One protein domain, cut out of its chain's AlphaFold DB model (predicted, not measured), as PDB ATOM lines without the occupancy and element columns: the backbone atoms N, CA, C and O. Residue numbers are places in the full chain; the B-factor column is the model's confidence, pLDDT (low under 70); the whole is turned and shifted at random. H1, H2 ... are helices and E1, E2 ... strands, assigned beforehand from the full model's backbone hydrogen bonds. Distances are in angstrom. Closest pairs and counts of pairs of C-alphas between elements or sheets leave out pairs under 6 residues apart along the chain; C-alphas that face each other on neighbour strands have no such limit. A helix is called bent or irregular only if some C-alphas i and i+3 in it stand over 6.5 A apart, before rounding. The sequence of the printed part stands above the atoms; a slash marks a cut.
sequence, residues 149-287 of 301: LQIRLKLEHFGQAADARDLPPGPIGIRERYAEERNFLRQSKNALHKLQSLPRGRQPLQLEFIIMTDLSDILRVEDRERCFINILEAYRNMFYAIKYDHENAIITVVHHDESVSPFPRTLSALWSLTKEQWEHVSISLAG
ATOM      1  N   LEU A 149     -41.563  25.859 -26.058       89.25
ATOM      2  CA  LEU A 149     -40.151  25.531 -26.112       89.25
ATOM      3  C   LEU A 149     -39.361  26.680 -26.724       89.25
ATOM      4  O   LEU A 149     -39.692  27.157 -27.805       89.25
ATOM      5  N   GLN A 150     -38.299  27.076 -26.044       89.94
ATOM      6  CA  GLN A 150     -37.248  27.934 -26.551       89.94
ATOM      7  C   GLN A 150     -36.036  27.056 -26.884       89.94
ATOM      8  O   GLN A 150     -35.612  26.231 -26.077       89.94
ATOM      9  N   ILE A 151     -35.502  27.206 -28.088       88.81
ATOM     10  CA  ILE A 151     -34.350  26.467 -28.598       88.81
ATOM     11  C   ILE A 151     -33.276  27.486 -28.953       88.81
ATOM     12  O   ILE A 151     -33.443  28.281 -29.876       88.81
ATOM     13  N   ARG A 152     -32.172  27.469 -28.216       85.75
ATOM     14  CA  ARG A 152     -31.021  28.347 -28.410       85.75
ATOM     15  C   ARG A 152     -29.997  27.640 -29.292       85.75
ATOM     16  O   ARG A 152     -29.532  26.560 -28.944       85.75
ATOM     17  N   LEU A 153     -29.685  28.233 -30.438       86.81
ATOM     18  CA  LEU A 153     -28.672  27.751 -31.372       86.81
ATOM     19  C   LEU A 153     -27.387  28.532 -31.110       86.81
ATOM     20  O   LEU A 153     -27.307  29.702 -31.486       86.81
ATOM     21  N   LYS A 154     -26.421  27.915 -30.429       80.81
ATOM     22  CA  LYS A 154     -25.192  28.569 -29.960       80.81
ATOM     23  C   LYS A 154     -24.097  28.526 -31.015       80.81
ATOM     24  O   LYS A 154     -23.157  27.737 -30.959       80.81
ATOM     25  N   LEU A 155     -24.223  29.396 -32.005       78.12
ATOM     26  CA  LEU A 155     -23.286  29.479 -33.125       78.12
ATOM     27  C   LEU A 155     -22.059  30.323 -32.805       78.12
ATOM     28  O   LEU A 155     -21.058  30.216 -33.501       78.12
ATOM     29  N   GLU A 156     -22.093  31.095 -31.721       74.00
ATOM     30  CA  GLU A 156     -20.908  31.708 -31.107       74.00
ATOM     31  C   GLU A 156     -19.804  30.681 -30.768       74.00
ATOM     32  O   GLU A 156     -18.620  31.006 -30.811       74.00
ATOM     33  N   HIS A 157     -20.150  29.401 -30.564       67.38
ATOM     34  CA  HIS A 157     -19.171  28.322 -30.359       67.38
ATOM     35  C   HIS A 157     -18.339  28.004 -31.614       67.38
ATOM     36  O   HIS A 157     -17.298  27.352 -31.522       67.38
ATOM     37  N   PHE A 158     -18.773  28.462 -32.791       65.00
ATOM     38  CA  PHE A 158     -18.070  28.225 -34.045       65.00
ATOM     39  C   PHE A 158     -16.659  28.840 -34.048       65.00
ATOM     40  O   PHE A 158     -15.713  28.195 -34.495       65.00
ATOM     41  N   GLY A 159     -16.509  30.060 -33.517       56.44
ATOM     42  CA  GLY A 159     -15.228  30.777 -33.477       56.44
ATOM     43  C   GLY A 159     -14.256  30.280 -32.406       56.44
ATOM     44  O   GLY A 159     -13.062  30.521 -32.518       56.44
ATOM     45  N   GLN A 160     -14.751  29.562 -31.394       56.09
ATOM     46  CA  GLN A 160     -13.934  29.039 -30.293       56.09
ATOM     47  C   GLN A 160     -13.403  27.630 -30.570       56.09
ATOM     48  O   GLN A 160     -12.318  27.280 -30.118       56.09
ATOM     49  N   ALA A 161     -14.158  26.813 -31.312       48.22
ATOM     50  CA  ALA A 161     -13.705  25.487 -31.733       48.22
ATOM     51  C   ALA A 161     -12.665  25.563 -32.864       48.22
ATOM     52  O   ALA A 161     -11.798  24.698 -32.971       48.22
ATOM     53  N   ALA A 162     -12.759  26.601 -33.697       49.03
ATOM     54  CA  ALA A 162     -11.753  26.945 -34.683       49.03
ATOM     55  C   ALA A 162     -10.797  27.954 -34.050       49.03
ATOM     56  O   ALA A 162     -10.983  29.161 -34.205       49.03
ATOM     57  N   ASP A 163      -9.765  27.478 -33.351       51.03
ATOM     58  CA  ASP A 163      -8.604  28.308 -33.026       51.03
ATOM     59  C   ASP A 163      -7.940  28.700 -34.360       51.03
ATOM     60  O   ASP A 163      -6.950  28.134 -34.817       51.03
ATOM     61  N   ALA A 164      -8.516  29.691 -35.044       51.47
ATOM     62  CA  ALA A 164      -8.078  30.193 -36.344       51.47
ATOM     63  C   ALA A 164      -6.646  30.758 -36.290       51.47
ATOM     64  O   ALA A 164      -6.085  31.141 -37.317       51.47
ATOM     65  N   ARG A 165      -6.068  30.817 -35.085       53.66
ATOM     66  CA  ARG A 165      -4.682  31.159 -34.776       53.66
ATOM     67  C   ARG A 165      -3.700  30.028 -35.107       53.66
ATOM     68  O   ARG A 165      -2.548  30.344 -35.390       53.66
ATOM     69  N   ASP A 166      -4.151  28.772 -35.142       59.75
ATOM     70  CA  ASP A 166      -3.302  27.596 -35.392       59.75
ATOM     71  C   ASP A 166      -3.319  27.125 -36.857       59.75
ATOM     72  O   ASP A 166      -2.502  26.293 -37.264       59.75
ATOM     73  N   LEU A 167      -4.216  27.675 -37.684       67.88
ATOM     74  CA  LEU A 167      -4.307  27.314 -39.097       67.88
ATOM     75  C   LEU A 167      -3.156  27.939 -39.909       67.88
ATOM     76  O   LEU A 167      -2.900  29.145 -39.810       67.88
ATOM     77  N   PRO A 168      -2.476  27.163 -40.775       71.25
ATOM     78  CA  PRO A 168      -1.377  27.679 -41.576       71.25
ATOM     79  C   PRO A 168      -1.876  28.743 -42.570       71.25
ATOM     80  O   PRO A 168      -2.884  28.533 -43.257       71.25
ATOM     81  N   PRO A 169      -1.167  29.878 -42.720       71.44
ATOM     82  CA  PRO A 169      -1.556  30.901 -43.679       71.44
ATOM     83  C   PRO A 169      -1.483  30.355 -45.110       71.44
ATOM     84  O   PRO A 169      -0.532  29.675 -45.493       71.44
ATOM     85  N   GLY A 170      -2.483  30.692 -45.926       76.94
ATOM     86  CA  GLY A 170      -2.535  30.335 -47.344       76.94
ATOM     87  C   GLY A 170      -3.742  29.470 -47.730       76.94
ATOM     88  O   GLY A 170      -4.691  29.329 -46.959       76.94
ATOM     89  N   PRO A 171      -3.737  28.887 -48.945       78.50
ATOM     90  CA  PRO A 171      -4.891  28.172 -49.501       78.50
ATOM     91  C   PRO A 171      -5.347  26.958 -48.680       78.50
ATOM     92  O   PRO A 171      -6.507  26.563 -48.771       78.50
ATOM     93  N   ILE A 172      -4.440  26.355 -47.906       79.19
ATOM     94  CA  ILE A 172      -4.719  25.176 -47.076       79.19
ATOM     95  C   ILE A 172      -5.537  25.574 -45.843       79.19
ATOM     96  O   ILE A 172      -6.634  25.048 -45.681       79.19
ATOM     97  N   GLY A 173      -5.096  26.573 -45.068       74.31
ATOM     98  CA  GLY A 173      -5.850  27.049 -43.901       74.31
ATOM     99  C   GLY A 173      -7.229  27.610 -44.266       74.31
ATOM    100  O   GLY A 173      -8.197  27.418 -43.537       74.31
ATOM    101  N   ILE A 174      -7.368  28.221 -45.451       75.31
ATOM    102  CA  ILE A 174      -8.679  28.643 -45.973       75.31
ATOM    103  C   ILE A 174      -9.606  27.431 -46.177       75.31
ATOM    104  O   ILE A 174     -10.769  27.469 -45.780       75.31
ATOM    105  N   ARG A 175      -9.108  26.346 -46.785       77.62
ATOM    106  CA  ARG A 175      -9.894  25.119 -47.006       77.62
ATOM    107  C   ARG A 175     -10.284  24.438 -45.699       77.62
ATOM    108  O   ARG A 175     -11.413  23.966 -45.599       77.62
ATOM    109  N   GLU A 176      -9.377  24.389 -44.729       78.00
ATOM    110  CA  GLU A 176      -9.635  23.812 -43.406       78.00
ATOM    111  C   GLU A 176     -10.730  24.589 -42.675       78.00
ATOM    112  O   GLU A 176     -11.714  23.983 -42.255       78.00
ATOM    113  N   ARG A 177     -10.672  25.925 -42.688       74.44
ATOM    114  CA  ARG A 177     -11.726  26.778 -42.122       74.44
ATOM    115  C   ARG A 177     -13.106  26.511 -42.734       74.44
ATOM    116  O   ARG A 177     -14.100  26.426 -42.016       74.44
ATOM    117  N   TYR A 178     -13.190  26.338 -44.056       78.31
ATOM    118  CA  TYR A 178     -14.452  25.966 -44.715       78.31
ATOM    119  C   TYR A 178     -14.923  24.554 -44.339       78.31
ATOM    120  O   TYR A 178     -16.127  24.305 -44.237       78.31
ATOM    121  N   ALA A 179     -13.998  23.608 -44.163       79.38
ATOM    122  CA  ALA A 179     -14.330  22.252 -43.743       79.38
ATOM    123  C   ALA A 179     -14.860  22.225 -42.301       79.38
ATOM    124  O   ALA A 179     -15.850  21.542 -42.034       79.38
ATOM    125  N   GLU A 180     -14.255  22.999 -41.401       77.00
ATOM    126  CA  GLU A 180     -14.709  23.195 -40.023       77.00
ATOM    127  C   GLU A 180     -16.091  23.841 -39.972       77.00
ATOM    128  O   GLU A 180     -16.982  23.299 -39.320       77.00
ATOM    129  N   GLU A 181     -16.324  24.907 -40.745       78.94
ATOM    130  CA  GLU A 181     -17.651  25.524 -40.899       78.94
ATOM    131  C   GLU A 181     -18.698  24.499 -41.320       78.94
ATOM    132  O   GLU A 181     -19.743  24.344 -40.686       78.94
ATOM    133  N   ARG A 182     -18.394  23.717 -42.356       82.25
ATOM    134  CA  ARG A 182     -19.297  22.674 -42.832       82.25
ATOM    135  C   ARG A 182     -19.535  21.591 -41.776       82.25
ATOM    136  O   ARG A 182     -20.642  21.056 -41.697       82.25
ATOM    137  N   ASN A 183     -18.516  21.217 -41.006       80.44
ATOM    138  CA  ASN A 183     -18.638  20.232 -39.933       80.44
ATOM    139  C   ASN A 183     -19.532  20.754 -38.809       80.44
ATOM    140  O   ASN A 183     -20.463  20.052 -38.422       80.44
ATOM    141  N   PHE A 184     -19.300  21.986 -38.365       81.56
ATOM    142  CA  PHE A 184     -20.075  22.653 -37.328       81.56
ATOM    143  C   PHE A 184     -21.555  22.769 -37.714       81.56
ATOM    144  O   PHE A 184     -22.431  22.267 -37.008       81.56
ATOM    145  N   LEU A 185     -21.841  23.310 -38.904       84.38
ATOM    146  CA  LEU A 185     -23.209  23.436 -39.411       84.38
ATOM    147  C   LEU A 185     -23.909  22.078 -39.531       84.38
ATOM    148  O   LEU A 185     -25.101  21.955 -39.252       84.38
ATOM    149  N   ARG A 186     -23.173  21.028 -39.916       85.19
ATOM    150  CA  ARG A 186     -23.715  19.668 -39.983       85.19
ATOM    151  C   ARG A 186     -24.042  19.114 -38.599       85.19
ATOM    152  O   ARG A 186     -25.082  18.483 -38.450       85.19
ATOM    153  N   GLN A 187     -23.175  19.327 -37.610       81.50
ATOM    154  CA  GLN A 187     -23.401  18.880 -36.235       81.50
ATOM    155  C   GLN A 187     -24.626  19.566 -35.632       81.50
ATOM    156  O   GLN A 187     -25.542  18.874 -35.190       81.50
ATOM    157  N   SER A 188     -24.712  20.894 -35.725       82.88
ATOM    158  CA  SER A 188     -25.873  21.627 -35.211       82.88
ATOM    159  C   SER A 188     -27.166  21.246 -35.953       82.88
ATOM    160  O   SER A 188     -28.194  20.959 -35.337       82.88
ATOM    161  N   LYS A 189     -27.121  21.086 -37.285       85.69
ATOM    162  CA  LYS A 189     -28.262  20.553 -38.052       85.69
ATOM    163  C   LYS A 189     -28.689  19.157 -37.576       85.69
ATOM    164  O   LYS A 189     -29.885  18.876 -37.499       85.69
ATOM    165  N   ASN A 190     -27.736  18.278 -37.266       84.12
ATOM    166  CA  ASN A 190     -28.021  16.934 -36.761       84.12
ATOM    167  C   ASN A 190     -28.648  16.965 -35.360       84.12
ATOM    168  O   ASN A 190     -29.579  16.194 -35.114       84.12
ATOM    169  N   ALA A 191     -28.207  17.865 -34.476       81.19
ATOM    170  CA  ALA A 191     -28.818  18.061 -33.159       81.19
ATOM    171  C   ALA A 191     -30.309  18.429 -33.293       81.19
ATOM    172  O   ALA A 191     -31.177  17.849 -32.635       81.19
ATOM    173  N   LEU A 192     -30.631  19.303 -34.249       84.81
ATOM    174  CA  LEU A 192     -32.004  19.744 -34.513       84.81
ATOM    175  C   LEU A 192     -32.874  18.701 -35.215       84.81
ATOM    176  O   LEU A 192     -34.100  18.790 -35.160       84.81
ATOM    177  N   HIS A 193     -32.292  17.661 -35.817       83.62
ATOM    178  CA  HIS A 193     -33.065  16.573 -36.424       83.62
ATOM    179  C   HIS A 193     -33.988  15.879 -35.406       83.62
ATOM    180  O   HIS A 193     -35.032  15.332 -35.769       83.62
ATOM    181  N   LYS A 194     -33.651  15.916 -34.110       81.50
ATOM    182  CA  LYS A 194     -34.487  15.349 -33.039       81.50
ATOM    183  C   LYS A 194     -35.832  16.061 -32.888       81.50
ATOM    184  O   LYS A 194     -36.798  15.427 -32.457       81.50
ATOM    185  N   LEU A 195     -35.944  17.312 -33.337       81.38
ATOM    186  CA  LEU A 195     -37.194  18.075 -33.316       81.38
ATOM    187  C   LEU A 195     -38.279  17.473 -34.217       81.38
ATOM    188  O   LEU A 195     -39.458  17.706 -33.983       81.38
ATOM    189  N   GLN A 196     -37.933  16.605 -35.172       78.50
ATOM    190  CA  GLN A 196     -38.935  15.842 -35.929       78.50
ATOM    191  C   GLN A 196     -39.815  14.952 -35.035       78.50
ATOM    192  O   GLN A 196     -40.905  14.549 -35.436       78.50
ATOM    193  N   SER A 197     -39.351  14.633 -33.821       76.31
ATOM    194  CA  SER A 197     -40.110  13.852 -32.842       76.31
ATOM    195  C   SER A 197     -41.058  14.689 -31.971       76.31
ATOM    196  O   SER A 197     -41.706  14.135 -31.080       76.31
ATOM    197  N   LEU A 198     -41.167  16.000 -32.225       79.12
ATOM    198  CA  LEU A 198     -42.093  16.890 -31.526       79.12
ATOM    199  C   LEU A 198     -43.539  16.368 -31.584       79.12
ATOM    200  O   LEU A 198     -43.959  15.784 -32.591       79.12
ATOM    201  N   PRO A 199     -44.325  16.570 -30.511       73.69
ATOM    202  CA  PRO A 199     -45.683  16.063 -30.451       73.69
ATOM    203  C   PRO A 199     -46.531  16.662 -31.577       73.69
ATOM    204  O   PRO A 199     -46.642  17.877 -31.730       73.69
ATOM    205  N   ARG A 200     -47.173  15.781 -32.348       74.31
ATOM    206  CA  ARG A 200     -48.243  16.150 -33.276       74.31
ATOM    207  C   ARG A 200     -49.556  16.049 -32.518       74.31
ATOM    208  O   ARG A 200     -49.904  14.981 -32.016       74.31
ATOM    209  N   GLY A 201     -50.258  17.164 -32.374       69.56
ATOM    210  CA  GLY A 201     -51.467  17.221 -31.568       69.56
ATOM    211  C   GLY A 201     -52.385  18.365 -31.963       69.56
ATOM    212  O   GLY A 201     -52.020  19.246 -32.737       69.56
ATOM    213  N   ARG A 202     -53.598  18.336 -31.402       68.19
ATOM    214  CA  ARG A 202     -54.607  19.392 -31.580       68.19
ATOM    215  C   ARG A 202     -54.279  20.679 -30.825       68.19
ATOM    216  O   ARG A 202     -54.854  21.715 -31.121       68.19
ATOM    217  N   GLN A 203     -53.414  20.603 -29.816       79.12
ATOM    218  CA  GLN A 203     -53.016  21.773 -29.042       79.12
ATOM    219  C   GLN A 203     -51.854  22.501 -29.718       79.12
ATOM    220  O   GLN A 203     -50.990  21.834 -30.294       79.12
ATOM    221  N   PRO A 204     -51.816  23.841 -29.626       84.19
ATOM    222  CA  PRO A 204     -50.762  24.622 -30.242       84.19
ATOM    223  C   PRO A 204     -49.418  24.355 -29.565       84.19
ATOM    224  O   PRO A 204     -49.322  24.325 -28.335       84.19
ATOM    225  N   LEU A 205     -48.387  24.173 -30.383       88.44
ATOM    226  CA  LEU A 205     -47.001  24.036 -29.950       88.44
ATOM    227  C   LEU A 205     -46.264  25.331 -30.295       88.44
ATOM    228  O   LEU A 205     -46.123  25.667 -31.464       88.44
ATOM    229  N   GLN A 206     -45.809  26.067 -29.292       90.94
ATOM    230  CA  GLN A 206     -45.043  27.295 -29.460       90.94
ATOM    231  C   GLN A 206     -43.553  26.968 -29.419       90.94
ATOM    232  O   GLN A 206     -43.058  26.456 -28.416       90.94
ATOM    233  N   LEU A 207     -42.857  27.259 -30.512       90.75
ATOM    234  CA  LEU A 207     -41.422  27.065 -30.659       90.75
ATOM    235  C   LEU A 207     -40.768  28.416 -30.930       90.75
ATOM    236  O   LEU A 207     -41.103  29.099 -31.896       90.75
ATOM    237  N   GLU A 208     -39.817  28.791 -30.094       91.31
ATOM    238  CA  GLU A 208     -38.990  29.974 -30.273       91.31
ATOM    239  C   GLU A 208     -37.549  29.539 -30.512       91.31
ATOM    240  O   GLU A 208     -36.914  28.982 -29.627       91.31
ATOM    241  N   PHE A 209     -37.021  29.794 -31.701       90.69
ATOM    242  CA  PHE A 209     -35.610  29.597 -31.997       90.69
ATOM    243  C   PHE A 209     -34.859  30.901 -31.783       90.69
ATOM    244  O   PHE A 209     -35.233  31.924 -32.352       90.69
ATOM    245  N   ILE A 210     -33.779  30.850 -31.012       88.19
ATOM    246  CA  ILE A 210     -32.861  31.969 -30.815       88.19
ATOM    247  C   ILE A 210     -31.528  31.575 -31.433       88.19
ATOM    248  O   ILE A 210     -30.806  30.747 -30.889       88.19
ATOM    249  N   ILE A 211     -31.220  32.149 -32.589       88.38
ATOM    250  CA  ILE A 211     -29.923  32.031 -33.245       88.38
ATOM    251  C   ILE A 211     -28.975  32.981 -32.524       88.38
ATOM    252  O   ILE A 211     -29.132  34.193 -32.650       88.38
ATOM    253  N   MET A 212     -28.029  32.436 -31.767       84.44
ATOM    254  CA  MET A 212     -27.010  33.193 -31.046       84.44
ATOM    255  C   MET A 212     -25.706  33.130 -31.832       84.44
ATOM    256  O   MET A 212     -25.200  32.042 -32.111       84.44
ATOM    257  N   THR A 213     -25.189  34.278 -32.252       81.31
ATOM    258  CA  THR A 213     -23.939  34.363 -33.014       81.31
ATOM    259  C   THR A 213     -22.976  35.337 -32.362       81.31
ATOM    260  O   THR A 213     -23.386  36.412 -31.941       81.31
ATOM    261  N   ASP A 214     -21.688  35.022 -32.429       77.38
ATOM    262  CA  ASP A 214     -20.609  35.992 -32.266       77.38
ATOM    263  C   ASP A 214     -19.756  35.959 -33.537       77.38
ATOM    264  O   ASP A 214     -18.988  35.028 -33.781       77.38
ATOM    265  N   LEU A 215     -19.973  36.938 -34.419       71.69
ATOM    266  CA  LEU A 215     -19.247  37.051 -35.688       71.69
ATOM    267  C   LEU A 215     -18.133  38.104 -35.614       71.69
ATOM    268  O   LEU A 215     -17.556  38.462 -36.646       71.69
ATOM    269  N   SER A 216     -17.819  38.617 -34.419       67.88
ATOM    270  CA  SER A 216     -16.821  39.672 -34.238       67.88
ATOM    271  C   SER A 216     -15.404  39.239 -34.598       67.88
ATOM    272  O   SER A 216     -14.666  40.033 -35.191       67.88
ATOM    273  N   ASP A 217     -15.062  37.977 -34.343       63.03
ATOM    274  CA  ASP A 217     -13.742  37.397 -34.617       63.03
ATOM    275  C   ASP A 217     -13.466  37.176 -36.114       63.03
ATOM    276  O   ASP A 217     -12.329  36.962 -36.546       63.03
ATOM    277  N   ILE A 218     -14.491  37.274 -36.963       67.00
ATOM    278  CA  ILE A 218     -14.320  37.158 -38.408       67.00
ATOM    279  C   ILE A 218     -13.840  38.509 -38.950       67.00
ATOM    280  O   ILE A 218     -14.597  39.469 -39.059       67.00
ATOM    281  N   LEU A 219     -12.557  38.592 -39.308       62.47
ATOM    282  CA  LEU A 219     -11.892  39.841 -39.713       62.47
ATOM    283  C   LEU A 219     -12.517  40.550 -40.930       62.47
ATOM    284  O   LEU A 219     -12.390  41.765 -41.058       62.47
ATOM    285  N   ARG A 220     -13.167  39.807 -41.834       64.06
ATOM    286  CA  ARG A 220     -13.762  40.337 -43.069       64.06
ATOM    287  C   ARG A 220     -15.278  40.371 -42.974       64.06
ATOM    288  O   ARG A 220     -15.895  39.369 -42.617       64.06
ATOM    289  N   VAL A 221     -15.874  41.506 -43.327       64.81
ATOM    290  CA  VAL A 221     -17.334  41.694 -43.315       64.81
ATOM    291  C   VAL A 221     -18.007  40.717 -44.280       64.81
ATOM    292  O   VAL A 221     -19.015  40.108 -43.935       64.81
ATOM    293  N   GLU A 222     -17.390  40.475 -45.436       67.25
ATOM    294  CA  GLU A 222     -17.905  39.559 -46.455       67.25
ATOM    295  C   GLU A 222     -17.969  38.115 -45.932       67.25
ATOM    296  O   GLU A 222     -18.903  37.368 -46.228       67.25
ATOM    297  N   ASP A 223     -17.002  37.726 -45.097       71.06
ATOM    298  CA  ASP A 223     -16.982  36.408 -44.466       71.06
ATOM    299  C   ASP A 223     -18.022  36.290 -43.341       71.06
ATOM    300  O   ASP A 223     -18.554  35.196 -43.139       71.06
ATOM    301  N   ARG A 224     -18.353  37.391 -42.643       74.31
ATOM    302  CA  ARG A 224     -19.429  37.425 -41.631       74.31
ATOM    303  C   ARG A 224     -20.784  37.182 -42.275       74.31
ATOM    304  O   ARG A 224     -21.513  36.290 -41.850       74.31
ATOM    305  N   GLU A 225     -21.096  37.944 -43.321       76.75
ATOM    306  CA  GLU A 225     -22.362  37.828 -44.049       76.75
ATOM    307  C   GLU A 225     -22.502  36.443 -44.685       76.75
ATOM    308  O   GLU A 225     -23.539  35.795 -44.539       76.75
ATOM    309  N   ARG A 226     -21.435  35.936 -45.315       83.38
ATOM    310  CA  ARG A 226     -21.402  34.581 -45.878       83.38
ATOM    311  C   ARG A 226     -21.665  33.512 -44.816       83.38
ATOM    312  O   ARG A 226     -22.485  32.627 -45.050       83.38
ATOM    313  N   CYS A 227     -20.978  33.580 -43.675       78.81
ATOM    314  CA  CYS A 227     -21.155  32.624 -42.581       78.81
ATOM    315  C   CYS A 227     -22.602  32.654 -42.067       78.81
ATOM    316  O   CYS A 227     -23.247  31.612 -41.948       78.81
ATOM    317  N   PHE A 228     -23.155  33.851 -41.867       83.00
ATOM    318  CA  PHE A 228     -24.537  34.015 -41.433       83.00
ATOM    319  C   PHE A 228     -25.551  33.464 -42.448       83.00
ATOM    320  O   PHE A 228     -26.492  32.768 -42.072       83.00
ATOM    321  N   ILE A 229     -25.349  33.692 -43.747       85.06
ATOM    322  CA  ILE A 229     -26.205  33.111 -44.792       85.06
ATOM    323  C   ILE A 229     -26.109  31.581 -44.782       85.06
ATOM    324  O   ILE A 229     -27.135  30.906 -44.853       85.06
ATOM    325  N   ASN A 230     -24.906  31.021 -44.645       85.94
ATOM    326  CA  ASN A 230     -24.706  29.573 -44.581       85.94
ATOM    327  C   ASN A 230     -25.403  28.943 -43.367       85.94
ATOM    328  O   ASN A 230     -26.016  27.881 -43.491       85.94
ATOM    329  N   ILE A 231     -25.361  29.621 -42.220       87.00
ATOM    330  CA  ILE A 231     -26.122  29.283 -41.015       87.00
ATOM    331  C   ILE A 231     -27.623  29.222 -41.326       87.00
ATOM    332  O   ILE A 231     -28.284  28.213 -41.070       87.00
ATOM    333  N   LEU A 232     -28.165  30.286 -41.920       88.06
ATOM    334  CA  LEU A 232     -29.587  30.374 -42.242       88.06
ATOM    335  C   LEU A 232     -30.019  29.286 -43.237       88.06
ATOM    336  O   LEU A 232     -31.057  28.649 -43.044       88.06
ATOM    337  N   GLU A 233     -29.213  29.022 -44.265       85.88
ATOM    338  CA  GLU A 233     -29.456  27.953 -45.242       85.88
ATOM    339  C   GLU A 233     -29.416  26.559 -44.607       85.88
ATOM    340  O   GLU A 233     -30.244  25.703 -44.931       85.88
ATOM    341  N   ALA A 234     -28.498  26.317 -43.665       86.94
ATOM    342  CA  ALA A 234     -28.383  25.030 -42.984       86.94
ATOM    343  C   ALA A 234     -29.664  24.661 -42.214       86.94
ATOM    344  O   ALA A 234     -30.068  23.490 -42.215       86.94
ATOM    345  N   TYR A 235     -30.327  25.654 -41.609       87.75
ATOM    346  CA  TYR A 235     -31.552  25.461 -40.825       87.75
ATOM    347  C   TYR A 235     -32.843  25.631 -41.605       87.75
ATOM    348  O   TYR A 235     -33.885  25.168 -41.138       87.75
ATOM    349  N   ARG A 236     -32.786  26.234 -42.795       86.31
ATOM    350  CA  ARG A 236     -33.948  26.513 -43.636       86.31
ATOM    351  C   ARG A 236     -34.895  25.320 -43.705       86.31
ATOM    352  O   ARG A 236     -36.002  25.386 -43.188       86.31
ATOM    353  N   ASN A 237     -34.450  24.193 -44.255       85.81
ATOM    354  CA  ASN A 237     -35.323  23.030 -44.452       85.81
ATOM    355  C   ASN A 237     -35.948  22.513 -43.149       85.81
ATOM    356  O   ASN A 237     -37.064  22.005 -43.180       85.81
ATOM    357  N   MET A 238     -35.264  22.660 -42.014       86.06
ATOM    358  CA  MET A 238     -35.800  22.268 -40.713       86.06
ATOM    359  C   MET A 238     -36.904  23.227 -40.258       86.06
ATOM    360  O   MET A 238     -37.982  22.763 -39.903       86.06
ATOM    361  N   PHE A 239     -36.701  24.544 -40.358       87.06
ATOM    362  CA  PHE A 239     -37.753  25.513 -40.043       87.06
ATOM    363  C   PHE A 239     -38.977  25.354 -40.946       87.06
ATOM    364  O   PHE A 239     -40.100  25.407 -40.450       87.06
ATOM    365  N   TYR A 240     -38.779  25.101 -42.245       84.94
ATOM    366  CA  TYR A 240     -39.883  24.802 -43.160       84.94
ATOM    367  C   TYR A 240     -40.593  23.501 -42.766       84.94
ATOM    368  O   TYR A 240     -41.811  23.512 -42.617       84.94
ATOM    369  N   ALA A 241     -39.860  22.410 -42.530       84.50
ATOM    370  CA  ALA A 241     -40.460  21.142 -42.117       84.50
ATOM    371  C   ALA A 241     -41.299  21.310 -40.844       84.50
ATOM    372  O   ALA A 241     -42.463  20.941 -40.821       84.50
ATOM    373  N   ILE A 242     -40.776  21.964 -39.804       83.75
ATOM    374  CA  ILE A 242     -41.553  22.171 -38.576       83.75
ATOM    375  C   ILE A 242     -42.767  23.077 -38.841       83.75
ATOM    376  O   ILE A 242     -43.853  22.785 -38.350       83.75
ATOM    377  N   LYS A 243     -42.623  24.149 -39.633       83.44
ATOM    378  CA  LYS A 243     -43.708  25.110 -39.897       83.44
ATOM    379  C   LYS A 243     -44.867  24.494 -40.678       83.44
ATOM    380  O   LYS A 243     -46.016  24.830 -40.415       83.44
ATOM    381  N   TYR A 244     -44.558  23.651 -41.659       82.50
ATOM    382  CA  TYR A 244     -45.545  23.114 -42.594       82.50
ATOM    383  C   TYR A 244     -46.002  21.694 -42.233       82.50
ATOM    384  O   TYR A 244     -47.155  21.362 -42.492       82.50
ATOM    385  N   ASP A 245     -45.164  20.882 -41.578       82.12
ATOM    386  CA  ASP A 245     -45.529  19.517 -41.169       82.12
ATOM    387  C   ASP A 245     -46.261  19.477 -39.814       82.12
ATOM    388  O   ASP A 245     -46.856  18.454 -39.460       82.12
ATOM    389  N   HIS A 246     -46.228  20.565 -39.034       81.12
ATOM    390  CA  HIS A 246     -46.964  20.694 -37.775       81.12
ATOM    391  C   HIS A 246     -48.055  21.766 -37.889       81.12
ATOM    392  O   HIS A 246     -47.828  22.933 -37.587       81.12
ATOM    393  N   GLU A 247     -49.274  21.344 -38.245       77.38
ATOM    394  CA  GLU A 247     -50.434  22.222 -38.512       77.38
ATOM    395  C   GLU A 247     -50.746  23.244 -37.401       77.38
ATOM    396  O   GLU A 247     -51.249  24.327 -37.684       77.38
ATOM    397  N   ASN A 248     -50.431  22.921 -36.141       83.75
ATOM    398  CA  ASN A 248     -50.699  23.772 -34.974       83.75
ATOM    399  C   ASN A 248     -49.425  24.362 -34.339       83.75
ATOM    400  O   ASN A 248     -49.477  24.860 -33.212       83.75
ATOM    401  N   ALA A 249     -48.266  24.269 -34.999       85.31
ATOM    402  CA  ALA A 249     -47.034  24.845 -34.474       85.31
ATOM    403  C   ALA A 249     -46.927  26.339 -34.805       85.31
ATOM    404  O   ALA A 249     -47.091  26.760 -35.948       85.31
ATOM    405  N   ILE A 250     -46.602  27.146 -33.799       88.12
ATOM    406  CA  ILE A 250     -46.263  28.560 -33.950       88.12
ATOM    407  C   ILE A 250     -44.754  28.665 -33.796       88.12
ATOM    408  O   ILE A 250     -44.228  28.383 -32.722       88.12
ATOM    409  N   ILE A 251     -44.073  29.060 -34.869       88.62
ATOM    410  CA  ILE A 251     -42.618  29.187 -34.883       88.62
ATOM    411  C   ILE A 251     -42.232  30.655 -34.931       88.62
ATOM    412  O   ILE A 251     -42.596  31.377 -35.863       88.62
ATOM    413  N   THR A 252     -41.424  31.056 -33.961       90.06
ATOM    414  CA  THR A 252     -40.740  32.343 -33.938       90.06
ATOM    415  C   THR A 252     -39.248  32.091 -34.074       90.06
ATOM    416  O   THR A 252     -38.706  31.242 -33.376       90.06
ATOM    417  N   VAL A 253     -38.578  32.804 -34.975       88.94
ATOM    418  CA  VAL A 253     -37.120  32.755 -35.113       88.94
ATOM    419  C   VAL A 253     -36.573  34.141 -34.837       88.94
ATOM    420  O   VAL A 253     -37.000  35.121 -35.445       88.94
ATOM    421  N   VAL A 254     -35.635  34.206 -33.907       87.75
ATOM    422  CA  VAL A 254     -34.980  35.413 -33.426       87.75
ATOM    423  C   VAL A 254     -33.484  35.244 -33.631       87.75
ATOM    424  O   VAL A 254     -32.943  34.166 -33.413       87.75
ATOM    425  N   HIS A 255     -32.814  36.301 -34.063       86.69
ATOM    426  CA  HIS A 255     -31.362  36.374 -34.124       86.69
ATOM    427  C   HIS A 255     -30.853  37.337 -33.062       86.69
ATOM    428  O   HIS A 255     -31.349  38.456 -32.943       86.69
ATOM    429  N   HIS A 256     -29.881  36.880 -32.290       83.12
ATOM    430  CA  HIS A 256     -29.158  37.661 -31.309       83.12
ATOM    431  C   HIS A 256     -27.669  37.582 -31.645       83.12
ATOM    432  O   HIS A 256     -27.114  36.490 -31.760       83.12
ATOM    433  N   ASP A 257     -27.049  38.742 -31.837       76.25
ATOM    434  CA  ASP A 257     -25.615  38.853 -32.085       76.25
ATOM    435  C   ASP A 257     -24.989  39.643 -30.942       76.25
ATOM    436  O   ASP A 257     -25.184  40.859 -30.863       76.25
ATOM    437  N   GLU A 258     -24.250  38.949 -30.075       68.44
ATOM    438  CA  GLU A 258     -23.648  39.518 -28.862       68.44
ATOM    439  C   GLU A 258     -22.724  40.701 -29.191       68.44
ATOM    440  O   GLU A 258     -22.626  41.670 -28.438       68.44
ATOM    441  N   SER A 259     -22.096  40.664 -30.367       66.50
ATOM    442  CA  SER A 259     -21.080  41.629 -30.765       66.50
ATOM    443  C   SER A 259     -21.600  42.816 -31.576       66.50
ATOM    444  O   SER A 259     -20.996  43.891 -31.567       66.50
ATOM    445  N   VAL A 260     -22.704  42.633 -32.308       65.62
ATOM    446  CA  VAL A 260     -23.224  43.636 -33.249       65.62
ATOM    447  C   VAL A 260     -24.422  44.389 -32.682       65.62
ATOM    448  O   VAL A 260     -24.587  45.578 -32.972       65.62
ATOM    449  N   SER A 261     -25.300  43.735 -31.914       62.53
ATOM    450  CA  SER A 261     -26.493  44.405 -31.399       62.53
ATOM    451  C   SER A 261     -27.014  43.783 -30.105       62.53
ATOM    452  O   SER A 261     -27.387  42.612 -30.108       62.53
ATOM    453  N   PRO A 262     -27.199  44.584 -29.036       62.56
ATOM    454  CA  PRO A 262     -27.799  44.085 -27.799       62.56
ATOM    455  C   PRO A 262     -29.280  43.720 -27.983       62.56
ATOM    456  O   PRO A 262     -29.858  43.026 -27.151       62.56
ATOM    457  N   PHE A 263     -29.913  44.172 -29.074       68.81
ATOM    458  CA  PHE A 263     -31.326  43.933 -29.331       68.81
ATOM    459  C   PHE A 263     -31.529  42.751 -30.284       68.81
ATOM    460  O   PHE A 263     -31.069  42.798 -31.430       68.81
ATOM    461  N   PRO A 264     -32.269  41.713 -29.862       76.44
ATOM    462  CA  PRO A 264     -32.636  40.617 -30.744       76.44
ATOM    463  C   PRO A 264     -33.495  41.088 -31.924       76.44
ATOM    464  O   PRO A 264     -34.384  41.932 -31.788       76.44
ATOM    465  N   ARG A 265     -33.254  40.496 -33.093       80.81
ATOM    466  CA  ARG A 265     -33.965  40.774 -34.345       80.81
ATOM    467  C   ARG A 265     -34.866  39.604 -34.709       80.81
ATOM    468  O   ARG A 265     -34.406  38.475 -34.847       80.81
ATOM    469  N   THR A 266     -36.149  39.865 -34.929       83.88
ATOM    470  CA  THR A 266     -37.083  38.827 -35.381       83.88
ATOM    471  C   THR A 266     -36.858  38.511 -36.857       83.88
ATOM    472  O   THR A 266     -37.014  39.374 -37.717       83.88
ATOM    473  N   LEU A 267     -36.545  37.251 -37.152       84.50
ATOM    474  CA  LEU A 267     -36.303  36.726 -38.497       84.50
ATOM    475  C   LEU A 267     -37.419  35.805 -39.005       84.50
ATOM    476  O   LEU A 267     -37.338  35.317 -40.128       84.50
ATOM    477  N   SER A 268     -38.488  35.585 -38.233       80.62
ATOM    478  CA  SER A 268     -39.591  34.673 -38.584       80.62
ATOM    479  C   SER A 268     -40.177  34.893 -39.988       80.62
ATOM    480  O   SER A 268     -40.628  33.941 -40.627       80.62
ATOM    481  N   ALA A 269     -40.171  36.137 -40.482       80.00
ATOM    482  CA  ALA A 269     -40.685  36.488 -41.806       80.00
ATOM    483  C   ALA A 269     -39.892  35.843 -42.958       80.00
ATOM    484  O   ALA A 269     -40.477  35.538 -43.997       80.00
ATOM    485  N   LEU A 270     -38.598  35.564 -42.762       78.06
ATOM    486  CA  LEU A 270     -37.739  34.906 -43.753       78.06
ATOM    487  C   LEU A 270     -38.249  33.510 -44.139       78.06
ATOM    488  O   LEU A 270     -38.050  33.045 -45.262       78.06
ATOM    489  N   TRP A 271     -38.964  32.850 -43.230       76.62
ATOM    490  CA  TRP A 271     -39.487  31.494 -43.416       76.62
ATOM    491  C   TRP A 271     -40.910  31.463 -43.959       76.62
ATOM    492  O   TRP A 271     -41.566  30.424 -43.957       76.62
ATOM    493  N   SER A 272     -41.418  32.613 -44.391       73.62
ATOM    494  CA  SER A 272     -42.631  32.728 -45.205       73.62
ATOM    495  C   SER A 272     -42.310  32.974 -46.683       73.62
ATOM    496  O   SER A 272     -43.234  33.091 -47.483       73.62
ATOM    497  N   LEU A 273     -41.026  33.077 -47.042       73.06
ATOM    498  CA  LEU A 273     -40.584  33.356 -48.405       73.06
ATOM    499  C   LEU A 273     -40.715  32.114 -49.297       73.06
ATOM    500  O   LEU A 273     -40.485  30.985 -48.875       73.06
ATOM    501  N   THR A 274     -41.049  32.301 -50.568       71.00
ATOM    502  CA  THR A 274     -40.934  31.222 -51.559       71.00
ATOM    503  C   THR A 274     -39.465  30.925 -51.865       71.00
ATOM    504  O   THR A 274     -38.561  31.677 -51.492       71.00
ATOM    505  N   LYS A 275     -39.195  29.823 -52.580       69.69
ATOM    506  CA  LYS A 275     -37.828  29.492 -53.010       69.69
ATOM    507  C   LYS A 275     -37.177  30.630 -53.805       69.69
ATOM    508  O   LYS A 275     -36.051  31.002 -53.498       69.69
ATOM    509  N   GLU A 276     -37.917  31.201 -54.747       69.19
ATOM    510  CA  GLU A 276     -37.483  32.304 -55.611       69.19
ATOM    511  C   GLU A 276     -37.237  33.590 -54.808       69.19
ATOM    512  O   GLU A 276     -36.211  34.248 -54.965       69.19
ATOM    513  N   GLN A 277     -38.139  33.922 -53.878       73.12
ATOM    514  CA  GLN A 277     -37.981  35.085 -52.999       73.12
ATOM    515  C   GLN A 277     -36.763  34.948 -52.086       73.12
ATOM    516  O   GLN A 277     -36.052  35.922 -51.846       73.12
ATOM    517  N   TRP A 278     -36.501  33.738 -51.599       72.00
ATOM    518  CA  TRP A 278     -35.314  33.453 -50.815       72.00
ATOM    519  C   TRP A 278     -34.034  33.592 -51.638       72.00
ATOM    520  O   TRP A 278     -33.093  34.199 -51.159       72.00
ATOM    521  N   GLU A 279     -33.988  33.102 -52.881       70.69
ATOM    522  CA  GLU A 279     -32.822  33.297 -53.753       70.69
ATOM    523  C   GLU A 279     -32.529  34.788 -53.974       70.69
ATOM    524  O   GLU A 279     -31.377  35.206 -53.876       70.69
ATOM    525  N   HIS A 280     -33.564  35.617 -54.157       66.94
ATOM    526  CA  HIS A 280     -33.418  37.074 -54.212       66.94
ATOM    527  C   HIS A 280     -32.921  37.684 -52.898       66.94
ATOM    528  O   HIS A 280     -32.057  38.557 -52.930       66.94
ATOM    529  N   VAL A 281     -33.426  37.229 -51.747       63.38
ATOM    530  CA  VAL A 281     -32.969  37.693 -50.430       63.38
ATOM    531  C   VAL A 281     -31.538  37.241 -50.158       63.38
ATOM    532  O   VAL A 281     -30.738  38.062 -49.737       63.38
ATOM    533  N   SER A 282     -31.157  36.010 -50.487       60.06
ATOM    534  CA  SER A 282     -29.780  35.522 -50.382       60.06
ATOM    535  C   SER A 282     -28.842  36.267 -51.329       60.06
ATOM    536  O   SER A 282     -27.700  36.534 -50.971       60.06
ATOM    537  N   ILE A 283     -29.303  36.647 -52.527       62.28
ATOM    538  CA  ILE A 283     -28.545  37.504 -53.451       62.28
ATOM    539  C   ILE A 283     -28.462  38.939 -52.933       62.28
ATOM    540  O   ILE A 283     -27.425  39.553 -53.112       62.28
ATOM    541  N   SER A 284     -29.499  39.475 -52.287       60.25
ATOM    542  CA  SER A 284     -29.499  40.826 -51.713       60.25
ATOM    543  C   SER A 284     -28.656  40.913 -50.440       60.25
ATOM    544  O   SER A 284     -27.929  41.882 -50.266       60.25
ATOM    545  N   LEU A 285     -28.729  39.901 -49.573       58.94
ATOM    546  CA  LEU A 285     -27.925  39.766 -48.358       58.94
ATOM    547  C   LEU A 285     -26.456  39.490 -48.698       58.94
ATOM    548  O   LEU A 285     -25.585  39.981 -48.001       58.94
ATOM    549  N   ALA A 286     -26.175  38.771 -49.792       51.41
ATOM    550  CA  ALA A 286     -24.821  38.625 -50.339       51.41
ATOM    551  C   ALA A 286     -24.416  39.768 -51.297       51.41
ATOM    552  O   ALA A 286     -23.278  39.831 -51.758       51.41
ATOM    553  N   GLY A 287     -25.364  40.627 -51.674       40.16
ATOM    554  CA  GLY A 287     -25.265  41.605 -52.762       40.16
ATOM    555  C   GLY A 287     -24.687  42.945 -52.334       40.16
ATOM    556  O   GLY A 287     -24.383  43.772 -53.192       40.16
TER     557      GLY A 287
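Overview. This is residues 149 to 287 of the 301 residues of an uncharacterized protein of Phaeosphaeria nodorum (strain SN15 / ATCC MYA-4574 / FGSC 10173) (UniProt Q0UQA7). A twisted sheet of four strands forms a wall, with the long helix H2 and the bent helix H3 side by side over one of its faces and the other face bare. H1 continues from the end of edge strand E1, while short H4 leads from E4 to H5, which lies farthest from the sheet, beyond H3. The 139 printed residues, with five named helices and four named strands, run E1 H1 H2 E2 H3 E3 E4 H4 H5; the class is mixed, helices and strands. The sheet's order is E1 E2 E3 E4, mixed, with E4 antiparallel to E3. The whole is compact, with a radius of gyration of the C-alphas of 16.2 A, yet elongated, spanning 55 by 29 by 28 A.

Along the chain. The strands are E1, residues 149 to 154, from C-alpha 149 at (-40.151, 25.531, -26.112); E2, residues 205 to 213, 25.5 A; E3, residues 249 to 257, 25.7 A; and E4, residues 261 to 266. H2, residues 171 to 197, measures 41.5 A and begins at C-alpha 171 at (-4.891, 28.172, -49.501). By its hydrogen bonds H3, residues 221 to 245, was assigned as one helix, but it is bent: C-alphas 234 and 237 are 7.4 A apart. Its arms are H3a, residues 221 to 234, 20.0 A, and H3b, residues 237 to 245. H1 holds residues 155 to 161, H4 residues 268 to 272, and H5 residues 275 to 285, ending at C-alpha 285 at (-27.925, 39.766, -48.358).

Arrangement. E1 and E2 are parallel, with N 151 and O 208 2.7 A apart. E2 and E3 are parallel, with N 209 and O 252 at 2.8 A. E3 and E4 form an antiparallel hairpin, with N 255 and O 265 at 2.8 A. E1, H1 H2, E2 and E2, H3, E3 are strand-helix-strand units, parallel neighbour strands joined through helices, both with right-handed crossovers. H3b is on the sheet, over E3, at a height of 9.7 A; H4 is on the same face. H2 only grazes the sheet with residues 188 to 192. H2 touches H3b, closest at the C-alphas of Gln 196 and Ile 242, 7.3 A, at a shallow tilt of 17 degrees, the same way. H5 only just touches H3a, with 3 pairs of C-alphas within 8 A, the closest those of Ile 229 and Ser 282, 7.1 A. Every O i to N i+4 pair is within hydrogen-bond range in H3a, H3b and H5, against 19 of 23 in H2, 1 of 3 in H1 and 0 of 1 in H4; O i to N i+3 pairs within range number 2 of 4 in H1 and 2 of 2 in H4.

Size, cuts and confidence. The C-alphas farthest apart, those of Pro 169 and Arg 202, are 55.6 A apart. The printed part has no cut, and no link is long. Mean pLDDT of the printed part is 76.4; residues 157 to 167 and 280 to 287 are among those under 70.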